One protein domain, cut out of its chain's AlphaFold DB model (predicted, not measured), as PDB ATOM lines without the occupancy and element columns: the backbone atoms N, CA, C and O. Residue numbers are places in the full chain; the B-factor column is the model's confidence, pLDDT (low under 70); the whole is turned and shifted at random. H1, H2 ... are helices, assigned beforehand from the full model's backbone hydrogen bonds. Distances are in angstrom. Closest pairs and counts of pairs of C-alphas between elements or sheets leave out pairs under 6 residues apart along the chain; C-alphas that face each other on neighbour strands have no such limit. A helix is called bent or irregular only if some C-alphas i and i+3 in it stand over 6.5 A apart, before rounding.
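Overview. This is residues 3 to 67 and 96 to 164 of the 164 residues of an uncharacterized protein of Neobacillus massiliamazoniensis (UniProt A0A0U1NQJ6). One very long helix, H3, bent partway, makes the longest axis; H2 packs beside its later arm H3b, and H1 crosses that same arm. The first part of H1, residues 3 to 19, sticks out on its own as one free arm, and residues 110 to 137 of H3 stand free as another. The printed part has 134 residues with three named helices, in the order H1, H2, H3, and no named strand; the class is all helix. The whole is extended, with a radius of gyration of the C-alphas of 26.7 A, and it spans 94 by 46 by 20 A.

Along the chain. Find C-alpha 3 at (22.371, 37.223, 24.964); from there H1, residues 3 to 39, runs 53.1 A to C-alpha 39. After a tight link of 5 residues, H2, residues 45 to 64, begins at C-alpha 45 at (36.115, 61.456, -17.903) and covers 28.2 A. Beyond the cut, H3, residues 102 to 161, was assigned as one helix by its hydrogen bonds, but it is bent: C-alphas 127 and 130 are 6.9 A apart. Its arm H3a, residues 102 to 127, is 37.2 A long. Its arm H3b, residues 130 to 161, is 46.8 A long and ends at C-alpha 161 at (23.396, 64.777, -14.029).

Arrangement. Look first at H3b, which touches both H1 and H2. H1 touches it with residues 23 to 31 alone, against residues 140 to 148; the closest C-alphas, those of Ala 27 and Val 144, are 5.4 A apart. These two run the same way at a steep tilt of 68 degrees, only just short of about perpendicular. H2 touches H3b at a shallow tilt of 25 degrees, opposite ways, and their closest C-alphas are those of Leu 53 and Ile 149, 6.0 A apart. H1 touches H2 with residues 34 to 39 alone, to residues 45 to 52 of H2, at a steep tilt of 59 degrees, opposite ways; the closest C-alphas, those of Phe 38 and Ile 48, are 5.9 A apart. The helix packing is mostly crossed, but only just, with 1 of the 3 touching pairs at a shallow tilt. H3a touches no helix, and its line stands to that of H3b at a steep tilt of 35.2 degrees, only just past shallow. In the backbones of H2, H3a and H3b every O i to N i+4 pair is within hydrogen-bond range; in H1 it is 31 of 33.

Size, cuts and confidence. The C-alphas farthest apart, those of Asn 100 and Lys 164, are 94.7 A from each other. Residues 68 to 95 are not printed, and C-alphas 67 and 96 are 45.7 A apart across this cut, which lies in the link from H2 to H3. The mean pLDDT of the printed part is 85.1; look for values under 70 at residue 3, residues 66 to 67, residues 96 to 100 and residues 163 to 164.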
ATOM      1  N   ASN A   3      21.253  36.304  25.249       62.94
ATOM      2  CA  ASN A   3      22.371  37.223  24.964       62.94
ATOM      3  C   ASN A   3      23.543  36.586  24.197       62.94
ATOM      4  O   ASN A   3      24.114  37.194  23.300       62.94
ATOM      5  N   THR A   4      23.890  35.332  24.484       71.38
ATOM      6  CA  THR A   4      25.044  34.669  23.854       71.38
ATOM      7  C   THR A   4      24.800  34.303  22.385       71.38
ATOM      8  O   THR A   4      25.754  34.066  21.646       71.38
ATOM      9  N   LYS A   5      23.539  34.189  21.943       73.75
ATOM     10  CA  LYS A   5      23.213  33.953  20.524       73.75
ATOM     11  C   LYS A   5      23.263  35.259  19.730       73.75
ATOM     12  O   LYS A   5      23.780  35.263  18.619       73.75
ATOM     13  N   GLU A   6      22.790  36.346  20.326       75.69
ATOM     14  CA  GLU A   6      22.761  37.675  19.711       75.69
ATOM     15  C   GLU A   6      24.165  38.269  19.543       75.69
ATOM     16  O   GLU A   6      24.510  38.734  18.457       75.69
ATOM     17  N   ILE A   7      25.026  38.130  20.558       77.88
ATOM     18  CA  ILE A   7      26.440  38.531  20.478       77.88
ATOM     19  C   ILE A   7      27.152  37.768  19.348       77.88
ATOM     20  O   ILE A   7      27.731  38.380  18.455       77.88
ATOM     21  N   ARG A   8      27.002  36.434  19.291       79.50
ATOM     22  CA  ARG A   8      27.589  35.602  18.220       79.50
ATOM     23  C   ARG A   8      27.075  35.954  16.820       79.50
ATOM     24  O   ARG A   8      27.805  35.797  15.842       79.50
ATOM     25  N   PHE A   9      25.822  36.391  16.707       83.69
ATOM     26  CA  PHE A   9      25.247  36.849  15.443       83.69
ATOM     27  C   PHE A   9      25.853  38.187  15.005       83.69
ATOM     28  O   PHE A   9      26.305  38.309  13.865       83.69
ATOM     29  N   LYS A  10      25.941  39.155  15.925       81.50
ATOM     30  CA  LYS A  10      26.565  40.459  15.680       81.50
ATOM     31  C   LYS A  10      28.031  40.311  15.268       81.50
ATOM     32  O   LYS A  10      28.430  40.873  14.251       81.50
ATOM     33  N   ASP A  11      28.800  39.488  15.977       85.38
ATOM     34  CA  ASP A  11      30.211  39.237  15.665       85.38
ATOM     35  C   ASP A  11      30.390  38.604  14.281       85.38
ATOM     36  O   ASP A  11      31.302  38.960  13.534       85.38
ATOM     37  N   ARG A  12      29.487  37.696  13.883       85.94
ATOM     38  CA  ARG A  12      29.496  37.102  12.538       85.94
ATOM     39  C   ARG A  12      29.283  38.160  11.453       85.94
ATOM     40  O   ARG A  12      30.012  38.147  10.462       85.94
ATOM     41  N   ILE A  13      28.324  39.068  11.644       85.31
ATOM     42  CA  ILE A  13      28.063  40.166  10.702       85.31
ATOM     43  C   ILE A  13      29.269  41.101  10.627       85.31
ATOM     44  O   ILE A  13      29.725  41.412   9.531       85.31
ATOM     45  N   LEU A  14      29.817  41.520  11.770       82.62
ATOM     46  CA  LEU A  14      30.961  42.432  11.816       82.62
ATOM     47  C   LEU A  14      32.197  41.830  11.140       82.62
ATOM     48  O   LEU A  14      32.823  42.481  10.305       82.62
ATOM     49  N   ASN A  15      32.498  40.557  11.408       80.94
ATOM     50  CA  ASN A  15      33.593  39.846  10.745       80.94
ATOM     51  C   ASN A  15      33.381  39.744   9.230       80.94
ATOM     52  O   ASN A  15      34.329  39.872   8.447       80.94
ATOM     53  N   GLN A  16      32.137  39.539   8.798       81.00
ATOM     54  CA  GLN A  16      31.790  39.516   7.385       81.00
ATOM     55  C   GLN A  16      31.967  40.900   6.741       81.00
ATOM     56  O   GLN A  16      32.563  40.987   5.666       81.00
ATOM     57  N   GLN A  17      31.544  41.976   7.409       84.81
ATOM     58  CA  GLN A  17      31.762  43.350   6.944       84.81
ATOM     59  C   GLN A  17      33.252  43.676   6.835       84.81
ATOM     60  O   GLN A  17      33.682  44.157   5.792       84.81
ATOM     61  N   TYR A  18      34.061  43.321   7.834       83.19
ATOM     62  CA  TYR A  18      35.509  43.543   7.804       83.19
ATOM     63  C   TYR A  18      36.195  42.792   6.649       83.19
ATOM     64  O   TYR A  18      37.063  43.330   5.953       83.19
ATOM     65  N   LYS A  19      35.780  41.545   6.385       80.06
ATOM     66  CA  LYS A  19      36.269  40.772   5.234       80.06
ATOM     67  C   LYS A  19      35.937  41.469   3.911       80.06
ATOM     68  O   LYS A  19      36.799  41.542   3.035       80.06
ATOM     69  N   TYR A  20      34.716  41.983   3.766       86.75
ATOM     70  CA  TYR A  20      34.306  42.715   2.568       86.75
ATOM     71  C   TYR A  20      34.955  44.093   2.464       86.75
ATOM     72  O   TYR A  20      35.265  44.523   1.360       86.75
ATOM     73  N   GLU A  21      35.252  44.758   3.576       89.19
ATOM     74  CA  GLU A  21      35.955  46.040   3.587       89.19
ATOM     75  C   GLU A  21      37.335  45.926   2.928       89.19
ATOM     76  O   GLU A  21      37.709  46.772   2.116       89.19
ATOM     77  N   LYS A  22      38.074  44.839   3.195       89.00
ATOM     78  CA  LYS A  22      39.348  44.563   2.508       89.00
ATOM     79  C   LYS A  22      39.169  44.429   0.995       89.00
ATOM     80  O   LYS A  22      39.985  44.958   0.244       89.00
ATOM     81  N   LEU A  23      38.105  43.756   0.554       89.12
ATOM     82  CA  LEU A  23      37.788  43.609  -0.870       89.12
ATOM     83  C   LEU A  23      37.390  44.948  -1.502       89.12
ATOM     84  O   LEU A  23      37.867  45.263  -2.585       89.12
ATOM     85  N   ARG A  24      36.615  45.784  -0.803       90.25
ATOM     86  CA  ARG A  24      36.273  47.140  -1.267       90.25
ATOM     87  C   ARG A  24      37.511  48.023  -1.391       90.25
ATOM     88  O   ARG A  24      37.691  48.682  -2.405       90.25
ATOM     89  N   LYS A  25      38.417  47.997  -0.405       91.62
ATOM     90  CA  LYS A  25      39.707  48.711  -0.483       91.62
ATOM     91  C   LYS A  25      40.547  48.243  -1.671       91.62
ATOM     92  O   LYS A  25      41.222  49.059  -2.289       91.62
ATOM     93  N   HIS A  26      40.521  46.947  -1.980       90.75
ATOM     94  CA  HIS A  26      41.196  46.412  -3.158       90.75
ATOM     95  C   HIS A  26      40.562  46.925  -4.455       90.75
ATOM     96  O   HIS A  26      41.287  47.449  -5.293       90.75
ATOM     97  N   ALA A  27      39.231  46.893  -4.550       91.19
ATOM     98  CA  ALA A  27      38.485  47.457  -5.669       91.19
ATOM     99  C   ALA A  27      38.862  48.927  -5.917       91.19
ATOM    100  O   ALA A  27      39.237  49.284  -7.022       91.19
ATOM    101  N   TYR A  28      38.896  49.779  -4.888       92.62
ATOM    102  CA  TYR A  28      39.308  51.181  -5.068       92.62
ATOM    103  C   TYR A  28      40.720  51.344  -5.644       92.62
ATOM    104  O   TYR A  28      40.961  52.251  -6.440       92.62
ATOM    105  N   LYS A  29      41.662  50.476  -5.256       93.69
ATOM    106  CA  LYS A  29      43.012  50.484  -5.836       93.69
ATOM    107  C   LYS A  29      42.984  50.066  -7.304       93.69
ATOM    108  O   LYS A  29      43.637  50.713  -8.113       93.69
ATOM    109  N   GLU A  30      42.226  49.025  -7.632       93.31
ATOM    110  CA  GLU A  30      42.051  48.544  -9.005       93.31
ATOM    111  C   GLU A  30      41.407  49.615  -9.893       93.31
ATOM    112  O   GLU A  30      41.939  49.922 -10.956       93.31
ATOM    113  N   LEU A  31      40.356  50.285  -9.408       94.12
ATOM    114  CA  LEU A  31      39.725  51.400 -10.113       94.12
ATOM    115  C   LEU A  31      40.725  52.509 -10.429       94.12
ATOM    116  O   LEU A  31      40.765  52.980 -11.557       94.12
ATOM    117  N   LYS A  32      41.559  52.901  -9.460       94.38
ATOM    118  CA  LYS A  32      42.564  53.951  -9.661       94.38
ATOM    119  C   LYS A  32      43.572  53.578 -10.754       94.38
ATOM    120  O   LYS A  32      43.953  54.428 -11.551       94.38
ATOM    121  N   VAL A  33      43.986  52.312 -10.800       95.12
ATOM    122  CA  VAL A  33      44.891  51.801 -11.843       95.12
ATOM    123  C   VAL A  33      44.205  51.809 -13.210       95.12
ATOM    124  O   VAL A  33      44.822  52.200 -14.201       95.12
ATOM    125  N   LEU A  34      42.929  51.420 -13.277       93.75
ATOM    126  CA  LEU A  34      42.147  51.468 -14.513       93.75
ATOM    127  C   LEU A  34      41.956  52.912 -14.991       93.75
ATOM    128  O   LEU A  34      42.214  53.206 -16.155       93.75
ATOM    129  N   GLU A  35      41.588  53.827 -14.097       93.25
ATOM    130  CA  GLU A  35      41.493  55.260 -14.388       93.25
ATOM    131  C   GLU A  35      42.811  55.782 -14.972       93.25
ATOM    132  O   GLU A  35      42.800  56.380 -16.045       93.25
ATOM    133  N   GLU A  36      43.954  55.501 -14.342       94.12
ATOM    134  CA  GLU A  36      45.272  55.899 -14.850       94.12
ATOM    135  C   GLU A  36      45.569  55.301 -16.234       94.12
ATOM    136  O   GLU A  36      46.071  55.989 -17.124       94.12
ATOM    137  N   HIS A  37      45.242  54.024 -16.442       94.50
ATOM    138  CA  HIS A  37      45.487  53.334 -17.702       94.50
ATOM    139  C   HIS A  37      44.653  53.902 -18.861       94.50
ATOM    140  O   HIS A  37      45.190  54.159 -19.942       94.50
ATOM    141  N   PHE A  38      43.351  54.108 -18.652       92.12
ATOM    142  CA  PHE A  38      42.440  54.613 -19.683       92.12
ATOM    143  C   PHE A  38      42.593  56.125 -19.914       92.12
ATOM    144  O   PHE A  38      42.455  56.580 -21.051       92.12
ATOM    145  N   SER A  39      43.009  56.892 -18.900       91.06
ATOM    146  CA  SER A  39      43.292  58.333 -19.040       91.06
ATOM    147  C   SER A  39      44.462  58.642 -19.979       91.06
ATOM    148  O   SER A  39      44.572  59.753 -20.486       91.06
ATOM    149  N   LYS A  40      45.334  57.664 -20.268       92.06
ATOM    150  CA  LYS A  40      46.413  57.826 -21.262       92.06
ATOM    151  C   LYS A  40      45.890  57.970 -22.694       92.06
ATOM    152  O   LYS A  40      46.614  58.466 -23.550       92.06
ATOM    153  N   ARG A  41      44.672  57.490 -22.967       85.56
ATOM    154  CA  ARG A  41      44.076  57.439 -24.313       85.56
ATOM    155  C   ARG A  41      42.946  58.446 -24.516       85.56
ATOM    156  O   ARG A  41      42.632  58.769 -25.654       85.56
ATOM    157  N   GLN A  42      42.334  58.920 -23.436       87.19
ATOM    158  CA  GLN A  42      41.126  59.733 -23.469       87.19
ATOM    159  C   GLN A  42      41.190  60.785 -22.357       87.19
ATOM    160  O   GLN A  42      41.568  60.461 -21.237       87.19
ATOM    161  N   VAL A  43      40.796  62.028 -22.647       86.31
ATOM    162  CA  VAL A  43      40.739  63.117 -21.645       86.31
ATOM    163  C   VAL A  43      39.340  63.250 -21.031       86.31
ATOM    164  O   VAL A  43      39.187  63.632 -19.872       86.31
ATOM    165  N   ASP A  44      38.305  62.909 -21.803       90.06
ATOM    166  CA  ASP A  44      36.914  62.941 -21.358       90.06
ATOM    167  C   ASP A  44      36.656  61.866 -20.291       90.06
ATOM    168  O   ASP A  44      36.644  60.666 -20.577       90.06
ATOM    169  N   LYS A  45      36.411  62.318 -19.055       87.88
ATOM    170  CA  LYS A  45      36.115  61.456 -17.903       87.88
ATOM    171  C   LYS A  45      34.896  60.565 -18.131       87.88
ATOM    172  O   LYS A  45      34.916  59.419 -17.692       87.88
ATOM    173  N   GLY A  46      33.855  61.053 -18.806       89.31
ATOM    174  CA  GLY A  46      32.662  60.260 -19.097       89.31
ATOM    175  C   GLY A  46      32.990  59.070 -19.997       89.31
ATOM    176  O   GLY A  46      32.586  57.943 -19.709       89.31
ATOM    177  N   LYS A  47      33.804  59.302 -21.032       91.00
ATOM    178  CA  LYS A  47      34.288  58.232 -21.915       91.00
ATOM    179  C   LYS A  47      35.258  57.283 -21.210       91.00
ATOM    180  O   LYS A  47      35.106  56.079 -21.368       91.00
ATOM    181  N   ILE A  48      36.177  57.790 -20.378       92.56
ATOM    182  CA  ILE A  48      37.075  56.946 -19.565       92.56
ATOM    183  C   ILE A  48      36.263  55.949 -18.727       92.56
ATOM    184  O   ILE A  48      36.526  54.750 -18.766       92.56
ATOM    185  N   TYR A  49      35.253  56.422 -17.990       94.25
ATOM    186  CA  TYR A  49      34.429  55.541 -17.164       94.25
ATOM    187  C   TYR A  49      33.576  54.579 -17.991       94.25
ATOM    188  O   TYR A  49      33.417  53.426 -17.599       94.25
ATOM    189  N   SER A  50      33.076  55.014 -19.149       93.56
ATOM    190  CA  SER A  50      32.369  54.139 -20.088       93.56
ATOM    191  C   SER A  50      33.256  52.986 -20.576       93.56
ATOM    192  O   SER A  50      32.825  51.834 -20.576       93.56
ATOM    193  N   ASP A  51      34.507  53.269 -20.937       93.81
ATOM    194  CA  ASP A  51      35.460  52.252 -21.395       93.81
ATOM    195  C   ASP A  51      35.844  51.288 -20.261       93.81
ATOM    196  O   ASP A  51      35.907  50.072 -20.464       93.81
ATOM    197  N   ILE A  52      36.028  51.813 -19.043       95.19
ATOM    198  CA  ILE A  52      36.253  51.002 -17.839       95.19
ATOM    199  C   ILE A  52      35.059  50.075 -17.583       95.19
ATOM    200  O   ILE A  52      35.259  48.895 -17.299       95.19
ATOM    201  N   LEU A  53      33.826  50.572 -17.708       95.69
ATOM    202  CA  LEU A  53      32.615  49.774 -17.510       95.69
ATOM    203  C   LEU A  53      32.554  48.598 -18.491       95.69
ATOM    204  O   LEU A  53      32.349  47.459 -18.071       95.69
ATOM    205  N   ILE A  54      32.796  48.857 -19.780       95.31
ATOM    206  CA  ILE A  54      32.822  47.817 -20.818       95.31
ATOM    207  C   ILE A  54      33.904  46.776 -20.505       95.31
ATOM    208  O   ILE A  54      33.644  45.572 -20.575       95.31
ATOM    209  N   HIS A  55      35.103  47.221 -20.115       94.50
ATOM    210  CA  HIS A  55      36.195  46.330 -19.733       94.50
ATOM    211  C   HIS A  55      35.821  45.434 -18.543       94.50
ATOM    212  O   HIS A  55      35.997  44.217 -18.611       94.50
ATOM    213  N   LEU A  56      35.260  46.011 -17.478       95.06
ATOM    214  CA  LEU A  56      34.859  45.273 -16.279       95.06
ATOM    215  C   LEU A  56      33.749  44.257 -16.569       95.06
ATOM    216  O   LEU A  56      33.810  43.131 -16.073       95.06
ATOM    217  N   GLN A  57      32.764  44.617 -17.396       93.88
ATOM    218  CA  GLN A  57      31.690  43.711 -17.808       93.88
ATOM    219  C   GLN A  57      32.224  42.545 -18.649       93.88
ATOM    220  O   GLN A  57      31.863  41.389 -18.405       93.88
ATOM    221  N   ALA A  58      33.115  42.822 -19.605       92.50
ATOM    222  CA  ALA A  58      33.763  41.788 -20.407       92.50
ATOM    223  C   ALA A  58      34.595  40.840 -19.530       92.50
ATOM    224  O   ALA A  58      34.470  39.620 -19.645       92.50
ATOM    225  N   TYR A  59      35.368  41.392 -18.595       90.81
ATOM    226  CA  TYR A  59      36.191  40.611 -17.680       90.81
ATOM    227  C   TYR A  59      35.348  39.776 -16.702       90.81
ATOM    228  O   TYR A  59      35.626  38.599 -16.472       90.81
ATOM    229  N   GLN A  60      34.253  40.328 -16.165       90.44
ATOM    230  CA  GLN A  60      33.311  39.560 -15.346       90.44
ATOM    231  C   GLN A  60      32.677  38.418 -16.140       90.44
ATOM    232  O   GLN A  60      32.541  37.311 -15.612       90.44
ATOM    233  N   LYS A  61      32.314  38.659 -17.404       88.75
ATOM    234  CA  LYS A  61      31.798  37.622 -18.297       88.75
ATOM    235  C   LYS A  61      32.825  36.503 -18.474       88.75
ATOM    236  O   LYS A  61      32.504  35.349 -18.208       88.75
ATOM    237  N   GLU A  62      34.062  36.832 -18.827       86.75
ATOM    238  CA  GLU A  62      35.152  35.859 -18.983       86.75
ATOM    239  C   GLU A  62      35.348  35.003 -17.722       86.75
ATOM    240  O   GLU A  62      35.389  33.772 -17.774       86.75
ATOM    241  N   ILE A  63      35.380  35.647 -16.555       85.69
ATOM    242  CA  ILE A  63      35.545  34.958 -15.278       85.69
ATOM    243  C   ILE A  63      34.344  34.049 -14.957       85.69
ATOM    244  O   ILE A  63      34.520  32.975 -14.367       85.69
ATOM    245  N   SER A  64      33.133  34.460 -15.330       79.81
ATOM    246  CA  SER A  64      31.891  33.748 -15.004       79.81
ATOM    247  C   SER A  64      31.611  32.568 -15.939       79.81
ATOM    248  O   SER A  64      31.042  31.570 -15.505       79.81
ATOM    249  N   TYR A  65      32.046  32.631 -17.202       70.50
ATOM    250  CA  TYR A  65      31.727  31.634 -18.238       70.50
ATOM    251  C   TYR A  65      32.474  30.291 -18.123       70.50
ATOM    252  O   TYR A  65      32.268  29.399 -18.945       70.50
ATOM    253  N   ASN A  66      33.266  30.057 -17.072       64.31
ATOM    254  CA  ASN A  66      33.939  28.766 -16.865       64.31
ATOM    255  C   ASN A  66      33.027  27.675 -16.267       64.31
ATOM    256  O   ASN A  66      33.403  26.998 -15.306       64.31
ATOM    257  N   GLY A  67      31.862  27.436 -16.879       59.31
ATOM    258  CA  GLY A  67      30.992  26.290 -16.574       59.31
ATOM    259  C   GLY A  67      31.670  24.926 -16.779       59.31
ATOM    260  O   GLY A  67      31.286  23.942 -16.151       59.31
ATOM    261  N   LYS A  96      43.248 -13.051   0.352       60.00
ATOM    262  CA  LYS A  96      43.000 -13.920   1.509       60.00
ATOM    263  C   LYS A  96      44.027 -13.583   2.575       60.00
ATOM    264  O   LYS A  96      45.223 -13.793   2.361       60.00
ATOM    265  N   ILE A  97      43.576 -13.074   3.712       62.50
ATOM    266  CA  ILE A  97      44.472 -12.843   4.837       62.50
ATOM    267  C   ILE A  97      44.564 -14.185   5.558       62.50
ATOM    268  O   ILE A  97      43.574 -14.664   6.099       62.50
ATOM    269  N   SER A  98      45.736 -14.827   5.550       56.97
ATOM    270  CA  SER A  98      45.942 -16.124   6.210       56.97
ATOM    271  C   SER A  98      45.972 -15.978   7.741       56.97
ATOM    272  O   SER A  98      46.996 -16.207   8.384       56.97
ATOM    273  N   MET A  99      44.867 -15.546   8.343       59.69
ATOM    274  CA  MET A  99      44.672 -15.586   9.786       59.69
ATOM    275  C   MET A  99      43.755 -16.757  10.121       59.69
ATOM    276  O   MET A  99      42.679 -16.901   9.556       59.69
ATOM    277  N   ASN A 100      44.164 -17.578  11.087       61.47
ATOM    278  CA  ASN A 100      43.424 -18.779  11.492       61.47
ATOM    279  C   ASN A 100      42.030 -18.485  12.094       61.47
ATOM    280  O   ASN A 100      41.259 -19.410  12.331       61.47
ATOM    281  N   HIS A 101      41.690 -17.212  12.331       74.69
ATOM    282  CA  HIS A 101      40.392 -16.777  12.841       74.69
ATOM    283  C   HIS A 101      39.721 -15.774  11.898       74.69
ATOM    284  O   HIS A 101      40.224 -14.670  11.691       74.69
ATOM    285  N   TRP A 102      38.517 -16.124  11.432       78.25
ATOM    286  CA  TRP A 102      37.667 -15.303  10.557       78.25
ATOM    287  C   TRP A 102      37.400 -13.887  11.103       78.25
ATOM    288  O   TRP A 102      37.278 -12.933  10.340       78.25
ATOM    289  N   VAL A 103      37.359 -13.729  12.432       79.44
ATOM    290  CA  VAL A 103      37.180 -12.428  13.100       79.44
ATOM    291  C   VAL A 103      38.392 -11.518  12.885       79.44
ATOM    292  O   VAL A 103      38.233 -10.330  12.613       79.44
ATOM    293  N   ALA A 104      39.606 -12.065  12.979       75.69
ATOM    294  CA  ALA A 104      40.835 -11.298  12.794       75.69
ATOM    295  C   ALA A 104      41.023 -10.881  11.325       75.69
ATOM    296  O   ALA A 104      41.448  -9.759  11.052       75.69
ATOM    297  N   GLU A 105      40.624 -11.741  10.383       75.44
ATOM    298  CA  GLU A 105      40.583 -11.422   8.951       75.44
ATOM    299  C   GLU A 105      39.579 -10.296   8.643       75.44
ATOM    300  O   GLU A 105      39.928  -9.326   7.967       75.44
ATOM    301  N   ALA A 106      38.368 -10.353   9.210       79.62
ATOM    302  CA  ALA A 106      37.361  -9.305   9.038       79.62
ATOM    303  C   ALA A 106      37.825  -7.947   9.596       79.62
ATOM    304  O   ALA A 106      37.682  -6.918   8.934       79.62
ATOM    305  N   ILE A 107      38.428  -7.938  10.788       83.06
ATOM    306  CA  ILE A 107      38.988  -6.723  11.395       83.06
ATOM    307  C   ILE A 107      40.121  -6.164  10.522       83.06
ATOM    308  O   ILE A 107      40.140  -4.965  10.239       83.06
ATOM    309  N   GLY A 108      41.029  -7.020  10.044       80.94
ATOM    310  CA  GLY A 108      42.120  -6.629   9.150       80.94
ATOM    311  C   GLY A 108      41.628  -5.980   7.854       80.94
ATOM    312  O   GLY A 108      42.139  -4.931   7.462       80.94
ATOM    313  N   LEU A 109      40.586  -6.539   7.228       79.00
ATOM    314  CA  LEU A 109      39.958  -5.969   6.030       79.00
ATOM    315  C   LEU A 109      39.313  -4.603   6.294       79.00
ATOM    316  O   LEU A 109      39.458  -3.691   5.477       79.00
ATOM    317  N   ILE A 110      38.638  -4.431   7.435       83.00
ATOM    318  CA  ILE A 110      38.029  -3.148   7.819       83.00
ATOM    319  C   ILE A 110      39.110  -2.075   7.982       83.00
ATOM    320  O   ILE A 110      39.018  -1.013   7.364       83.00
ATOM    321  N   PHE A 111      40.164  -2.354   8.754       84.75
ATOM    322  CA  PHE A 111      41.263  -1.404   8.943       84.75
ATOM    323  C   PHE A 111      42.008  -1.113   7.635       84.75
ATOM    324  O   PHE A 111      42.284   0.050   7.346       84.75
ATOM    325  N   GLY A 112      42.269  -2.132   6.810       82.12
ATOM    326  CA  GLY A 112      42.880  -1.955   5.492       82.12
ATOM    327  C   GLY A 112      42.049  -1.050   4.580       82.12
ATOM    328  O   GLY A 112      42.589  -0.141   3.951       82.12
ATOM    329  N   THR A 113      40.725  -1.228   4.581       81.44
ATOM    330  CA  THR A 113      39.794  -0.392   3.810       81.44
ATOM    331  C   THR A 113      39.780   1.051   4.314       81.44
ATOM    332  O   THR A 113      39.807   1.977   3.506       81.44
ATOM    333  N   ILE A 114      39.791   1.267   5.635       85.81
ATOM    334  CA  ILE A 114      39.846   2.614   6.228       85.81
ATOM    335  C   ILE A 114      41.158   3.317   5.861       85.81
ATOM    336  O   ILE A 114      41.129   4.470   5.435       85.81
ATOM    337  N   ILE A 115      42.300   2.634   5.989       86.19
ATOM    338  CA  ILE A 115      43.620   3.201   5.672       86.19
ATOM    339  C   ILE A 115      43.708   3.562   4.185       86.19
ATOM    340  O   ILE A 115      44.111   4.677   3.849       86.19
ATOM    341  N   LEU A 116      43.287   2.663   3.290       83.31
ATOM    342  CA  LEU A 116      43.274   2.928   1.848       83.31
ATOM    343  C   LEU A 116      42.275   4.024   1.469       83.31
ATOM    344  O   LEU A 116      42.592   4.868   0.633       83.31
ATOM    345  N   GLY A 117      41.110   4.065   2.116       82.88
ATOM    346  CA  GLY A 117      40.131   5.135   1.943       82.88
ATOM    347  C   GLY A 117      40.689   6.500   2.345       82.88
ATOM    348  O   GLY A 117      40.574   7.459   1.584       82.88
ATOM    349  N   LEU A 118      41.361   6.589   3.498       87.44
ATOM    350  CA  LEU A 118      42.037   7.811   3.943       87.44
ATOM    351  C   LEU A 118      43.163   8.221   2.988       87.44
ATOM    352  O   LEU A 118      43.274   9.398   2.652       87.44
ATOM    353  N   TYR A 119      43.965   7.267   2.511       84.44
ATOM    354  CA  TYR A 119      45.018   7.533   1.530       84.44
ATOM    355  C   TYR A 119      44.449   8.128   0.232       84.44
ATOM    356  O   TYR A 119      44.923   9.165  -0.236       84.44
ATOM    357  N   PHE A 120      43.386   7.530  -0.313       82.94
ATOM    358  CA  PHE A 120      42.716   8.041  -1.510       82.94
ATOM    359  C   PHE A 120      42.080   9.411  -1.287       82.94
ATOM    360  O   PHE A 120      42.182  10.277  -2.155       82.94
ATOM    361  N   LEU A 121      41.475   9.636  -0.119       85.00
ATOM    362  CA  LEU A 121      40.918  10.933   0.249       85.00
ATOM    363  C   LEU A 121      42.012  12.012   0.269       85.00
ATOM    364  O   LEU A 121      41.834  13.079  -0.319       85.00
ATOM    365  N   CYS A 122      43.163  11.723   0.880       87.31
ATOM    366  CA  CYS A 122      44.315  12.622   0.886       87.31
ATOM    367  C   CYS A 122      44.819  12.915  -0.534       87.31
ATOM    368  O   CYS A 122      44.990  14.080  -0.888       87.31
ATOM    369  N   MET A 123      44.999  11.889  -1.370       83.12
ATOM    370  CA  MET A 123      45.431  12.055  -2.765       83.12
ATOM    371  C   MET A 123      44.433  12.884  -3.584       83.12
ATOM    372  O   MET A 123      44.839  13.762  -4.348       83.12
ATOM    373  N   TYR A 124      43.131  12.667  -3.382       82.94
ATOM    374  CA  TYR A 124      42.080  13.466  -4.006       82.94
ATOM    375  C   TYR A 124      42.175  14.936  -3.594       82.94
ATOM    376  O   TYR A 124      42.177  15.807  -4.460       82.94
ATOM    377  N   PHE A 125      42.307  15.240  -2.299       84.12
ATOM    378  CA  PHE A 125      42.445  16.626  -1.847       84.12
ATOM    379  C   PHE A 125      43.756  17.277  -2.296       84.12
ATOM    380  O   PHE A 125      43.761  18.478  -2.557       84.12
ATOM    381  N   LEU A 126      44.845  16.518  -2.444       83.00
ATOM    382  CA  LEU A 126      46.090  17.029  -3.022       83.00
ATOM    383  C   LEU A 126      45.918  17.392  -4.505       83.00
ATOM    384  O   LEU A 126      46.330  18.475  -4.915       83.00
ATOM    385  N   GLY A 127      45.263  16.536  -5.298       79.75
ATOM    386  CA  GLY A 127      45.035  16.780  -6.727       79.75
ATOM    387  C   GLY A 127      43.955  17.830  -7.017       79.75
ATOM    388  O   GLY A 127      44.120  18.689  -7.881       79.75
ATOM    389  N   ALA A 128      42.851  17.803  -6.269       81.44
ATOM    390  CA  ALA A 128      41.722  18.715  -6.442       81.44
ATOM    391  C   ALA A 128      41.887  20.035  -5.666       81.44
ATOM    392  O   ALA A 128      41.208  21.018  -5.965       81.44
ATOM    393  N   GLY A 129      42.795  20.094  -4.686       80.00
ATOM    394  CA  GLY A 129      43.000  21.244  -3.798       80.00
ATOM    395  C   GLY A 129      43.264  22.552  -4.539       80.00
ATOM    396  O   GLY A 129      42.742  23.605  -4.163       80.00
ATOM    397  N   HIS A 130      44.009  22.481  -5.644       81.31
ATOM    398  CA  HIS A 130      44.299  23.642  -6.478       81.31
ATOM    399  C   HIS A 130      43.025  24.283  -7.051       81.31
ATOM    400  O   HIS A 130      42.862  25.503  -6.968       81.31
ATOM    401  N   PHE A 131      42.069  23.470  -7.519       80.62
ATOM    402  CA  PHE A 131      40.796  23.952  -8.061       80.62
ATOM    403  C   PHE A 131      39.984  24.730  -7.020       80.62
ATOM    404  O   PHE A 131      39.411  25.771  -7.341       80.62
ATOM    405  N   PHE A 132      39.973  24.281  -5.760       79.56
ATOM    406  CA  PHE A 132      39.272  24.984  -4.681       79.56
ATOM    407  C   PHE A 132      39.905  26.343  -4.362       79.56
ATOM    408  O   PHE A 132      39.195  27.334  -4.171       79.56
ATOM    409  N   ILE A 133      41.239  26.419  -4.322       84.62
ATOM    410  CA  ILE A 133      41.958  27.675  -4.062       84.62
ATOM    411  C   ILE A 133      41.694  28.682  -5.185       84.62
ATOM    412  O   ILE A 133      41.414  29.856  -4.916       84.62
ATOM    413  N   GLU A 134      41.767  28.235  -6.436       84.44
ATOM    414  CA  GLU A 134      41.453  29.073  -7.590       84.44
ATOM    415  C   GLU A 134      39.998  29.542  -7.597       84.44
ATOM    416  O   GLU A 134      39.741  30.708  -7.905       84.44
ATOM    417  N   ASP A 135      39.045  28.678  -7.235       84.38
ATOM    418  CA  ASP A 135      37.629  29.047  -7.142       84.38
ATOM    419  C   ASP A 135      37.411  30.155  -6.105       84.38
ATOM    420  O   ASP A 135      36.750  31.158  -6.378       84.38
ATOM    421  N   ILE A 136      38.054  30.050  -4.938       86.88
ATOM    422  CA  ILE A 136      37.982  31.083  -3.897       86.88
ATOM    423  C   ILE A 136      38.561  32.413  -4.388       86.88
ATOM    424  O   ILE A 136      37.959  33.465  -4.148       86.88
ATOM    425  N   LYS A 137      39.730  32.399  -5.046       88.00
ATOM    426  CA  LYS A 137      40.331  33.618  -5.618       88.00
ATOM    427  C   LYS A 137      39.393  34.245  -6.645       88.00
ATOM    428  O   LYS A 137      39.139  35.445  -6.596       88.00
ATOM    429  N   ARG A 138      38.813  33.416  -7.507       85.81
ATOM    430  CA  ARG A 138      37.889  33.850  -8.544       85.81
ATOM    431  C   ARG A 138      36.623  34.486  -7.978       85.81
ATOM    432  O   ARG A 138      36.265  35.576  -8.402       85.81
ATOM    433  N   ARG A 139      35.977  33.867  -6.986       87.12
ATOM    434  CA  ARG A 139      34.788  34.440  -6.329       87.12
ATOM    435  C   ARG A 139      35.068  35.804  -5.707       87.12
ATOM    436  O   ARG A 139      34.214  36.684  -5.755       87.12
ATOM    437  N   LYS A 140      36.262  35.993  -5.134       90.00
ATOM    438  CA  LYS A 140      36.684  37.310  -4.636       90.00
ATOM    439  C   LYS A 140      36.794  38.324  -5.775       90.00
ATOM    440  O   LYS A 140      36.324  39.439  -5.592       90.00
ATOM    441  N   GLN A 141      37.355  37.939  -6.923       90.38
ATOM    442  CA  GLN A 141      37.442  38.827  -8.085       90.38
ATOM    443  C   GLN A 141      36.063  39.165  -8.658       90.38
ATOM    444  O   GLN A 141      35.818  40.320  -8.971       90.38
ATOM    445  N   ILE A 142      35.138  38.200  -8.729       90.69
ATOM    446  CA  ILE A 142      33.750  38.456  -9.149       90.69
ATOM    447  C   ILE A 142      33.125  39.532  -8.256       90.69
ATOM    448  O   ILE A 142      32.619  40.525  -8.764       90.69
ATOM    449  N   TYR A 143      33.245  39.388  -6.932       90.50
ATOM    450  CA  TYR A 143      32.744  40.390  -5.989       90.50
ATOM    451  C   TYR A 143      33.386  41.773  -6.191       90.50
ATOM    452  O   TYR A 143      32.705  42.793  -6.117       90.50
ATOM    453  N   VAL A 144      34.701  41.817  -6.426       93.00
ATOM    454  CA  VAL A 144      35.429  43.069  -6.684       93.00
ATOM    455  C   VAL A 144      34.934  43.728  -7.972       93.00
ATOM    456  O   VAL A 144      34.591  44.906  -7.934       93.00
ATOM    457  N   ASN A 145      34.810  42.974  -9.065       92.31
ATOM    458  CA  ASN A 145      34.317  43.476 -10.348       92.31
ATOM    459  C   ASN A 145      32.876  43.989 -10.239       92.31
ATOM    460  O   ASN A 145      32.588  45.085 -10.706       92.31
ATOM    461  N   GLU A 146      31.985  43.245  -9.575       92.00
ATOM    462  CA  GLU A 146      30.601  43.680  -9.339       92.00
ATOM    463  C   GLU A 146      30.542  44.998  -8.565       92.00
ATOM    464  O   GLU A 146      29.732  45.875  -8.867       92.00
ATOM    465  N   TYR A 147      31.405  45.155  -7.560       93.75
ATOM    466  CA  TYR A 147      31.483  46.391  -6.789       93.75
ATOM    467  C   TYR A 147      32.053  47.552  -7.615       93.75
ATOM    468  O   TYR A 147      31.540  48.667  -7.534       93.75
ATOM    469  N   LEU A 148      33.076  47.295  -8.435       93.75
ATOM    470  CA  LEU A 148      33.658  48.279  -9.348       93.75
ATOM    471  C   LEU A 148      32.655  48.775 -10.383       93.75
ATOM    472  O   LEU A 148      32.557  49.980 -10.590       93.75
ATOM    473  N   ILE A 149      31.899  47.862 -10.996       94.50
ATOM    474  CA  ILE A 149      30.858  48.188 -11.975       94.50
ATOM    475  C   ILE A 149      29.860  49.167 -11.367       94.50
ATOM    476  O   ILE A 149      29.648  50.229 -11.940       94.50
ATOM    477  N   LYS A 150      29.354  48.880 -10.159       94.69
ATOM    478  CA  LYS A 150      28.423  49.777  -9.460       94.69
ATOM    479  C   LYS A 150      29.015  51.162  -9.210       94.69
ATOM    480  O   LYS A 150      28.365  52.160  -9.495       94.69
ATOM    481  N   ILE A 151      30.261  51.238  -8.734       94.12
ATOM    482  CA  ILE A 151      30.933  52.531  -8.519       94.12
ATOM    483  C   ILE A 151      31.065  53.303  -9.835       94.12
ATOM    484  O   ILE A 151      30.866  54.515  -9.876       94.12
ATOM    485  N   VAL A 152      31.447  52.626 -10.916       94.12
ATOM    486  CA  VAL A 152      31.647  53.263 -12.221       94.12
ATOM    487  C   VAL A 152      30.314  53.735 -12.806       94.12
ATOM    488  O   VAL A 152      30.250  54.851 -13.316       94.12
ATOM    489  N   GLU A 153      29.245  52.948 -12.677       94.88
ATOM    490  CA  GLU A 153      27.881  53.337 -13.053       94.88
ATOM    491  C   GLU A 153      27.429  54.596 -12.300       94.88
ATOM    492  O   GLU A 153      27.020  55.568 -12.938       94.88
ATOM    493  N   GLU A 154      27.608  54.632 -10.973       93.38
ATOM    494  CA  GLU A 154      27.316  55.808 -10.140       93.38
ATOM    495  C   GLU A 154      28.111  57.044 -10.597       93.38
ATOM    496  O   GLU A 154      27.569  58.148 -10.698       93.38
ATOM    497  N   LYS A 155      29.398  56.878 -10.932       92.00
ATOM    498  CA  LYS A 155      30.236  57.975 -11.443       92.00
ATOM    499  C   LYS A 155      29.763  58.489 -12.803       92.00
ATOM    500  O   LYS A 155      29.769  59.701 -13.024       92.00
ATOM    501  N   ILE A 156      29.361  57.601 -13.712       92.12
ATOM    502  CA  ILE A 156      28.817  57.982 -15.025       92.12
ATOM    503  C   ILE A 156      27.506  58.751 -14.848       92.12
ATOM    504  O   ILE A 156      27.303  59.775 -15.502       92.12
ATOM    505  N   GLU A 157      26.624  58.283 -13.967       93.31
ATOM    506  CA  GLU A 157      25.346  58.935 -13.693       93.31
ATOM    507  C   GLU A 157      25.536  60.332 -13.089       93.31
ATOM    508  O   GLU A 157      24.945  61.297 -13.575       93.31
ATOM    509  N   ALA A 158      26.437  60.477 -12.113       91.12
ATOM    510  CA  ALA A 158      26.780  61.774 -11.535       91.12
ATOM    511  C   ALA A 158      27.300  62.764 -12.594       91.12
ATOM    512  O   ALA A 158      26.923  63.935 -12.599       91.12
ATOM    513  N   ILE A 159      28.129  62.294 -13.530       90.56
ATOM    514  CA  ILE A 159      28.639  63.112 -14.637       90.56
ATOM    515  C   ILE A 159      27.507  63.536 -15.586       90.56
ATOM    516  O   ILE A 159      27.469  64.693 -15.998       90.56
ATOM    517  N   LYS A 160      26.570  62.636 -15.908       87.94
ATOM    518  CA  LYS A 160      25.399  62.956 -16.745       87.94
ATOM    519  C   LYS A 160      24.475  63.978 -16.085       87.94
ATOM    520  O   LYS A 160      23.980  64.865 -16.770       87.94
ATOM    521  N   ASN A 161      24.255  63.861 -14.777       87.94
ATOM    522  CA  ASN A 161      23.396  64.777 -14.029       87.94
ATOM    523  C   ASN A 161      24.009  66.178 -13.901       87.94
ATOM    524  O   ASN A 161      23.271  67.150 -13.941       87.94
ATOM    525  N   ASN A 162      25.337  66.289 -13.829       80.31
ATOM    526  CA  ASN A 162      26.039  67.579 -13.810       80.31
ATOM    527  C   ASN A 162      26.136  68.261 -15.191       80.31
ATOM    528  O   ASN A 162      26.598  69.396 -15.273       80.31
ATOM    529  N   MET A 163      25.771  67.564 -16.272       66.12
ATOM    530  CA  MET A 163      25.721  68.107 -17.638       66.12
ATOM    531  C   MET A 163      24.305  68.514 -18.081       66.12
ATOM    532  O   MET A 163      24.149  68.999 -19.202       66.12
ATOM    533  N   LYS A 164      23.288  68.289 -17.242       53.50
ATOM    534  CA  LYS A 164      21.915  68.777 -17.433       53.50
ATOM    535  C   LYS A 164      21.721  70.098 -16.704       53.50
ATOM    536  O   LYS A 164      20.953  70.920 -17.242       53.50
TER     537      LYS A 164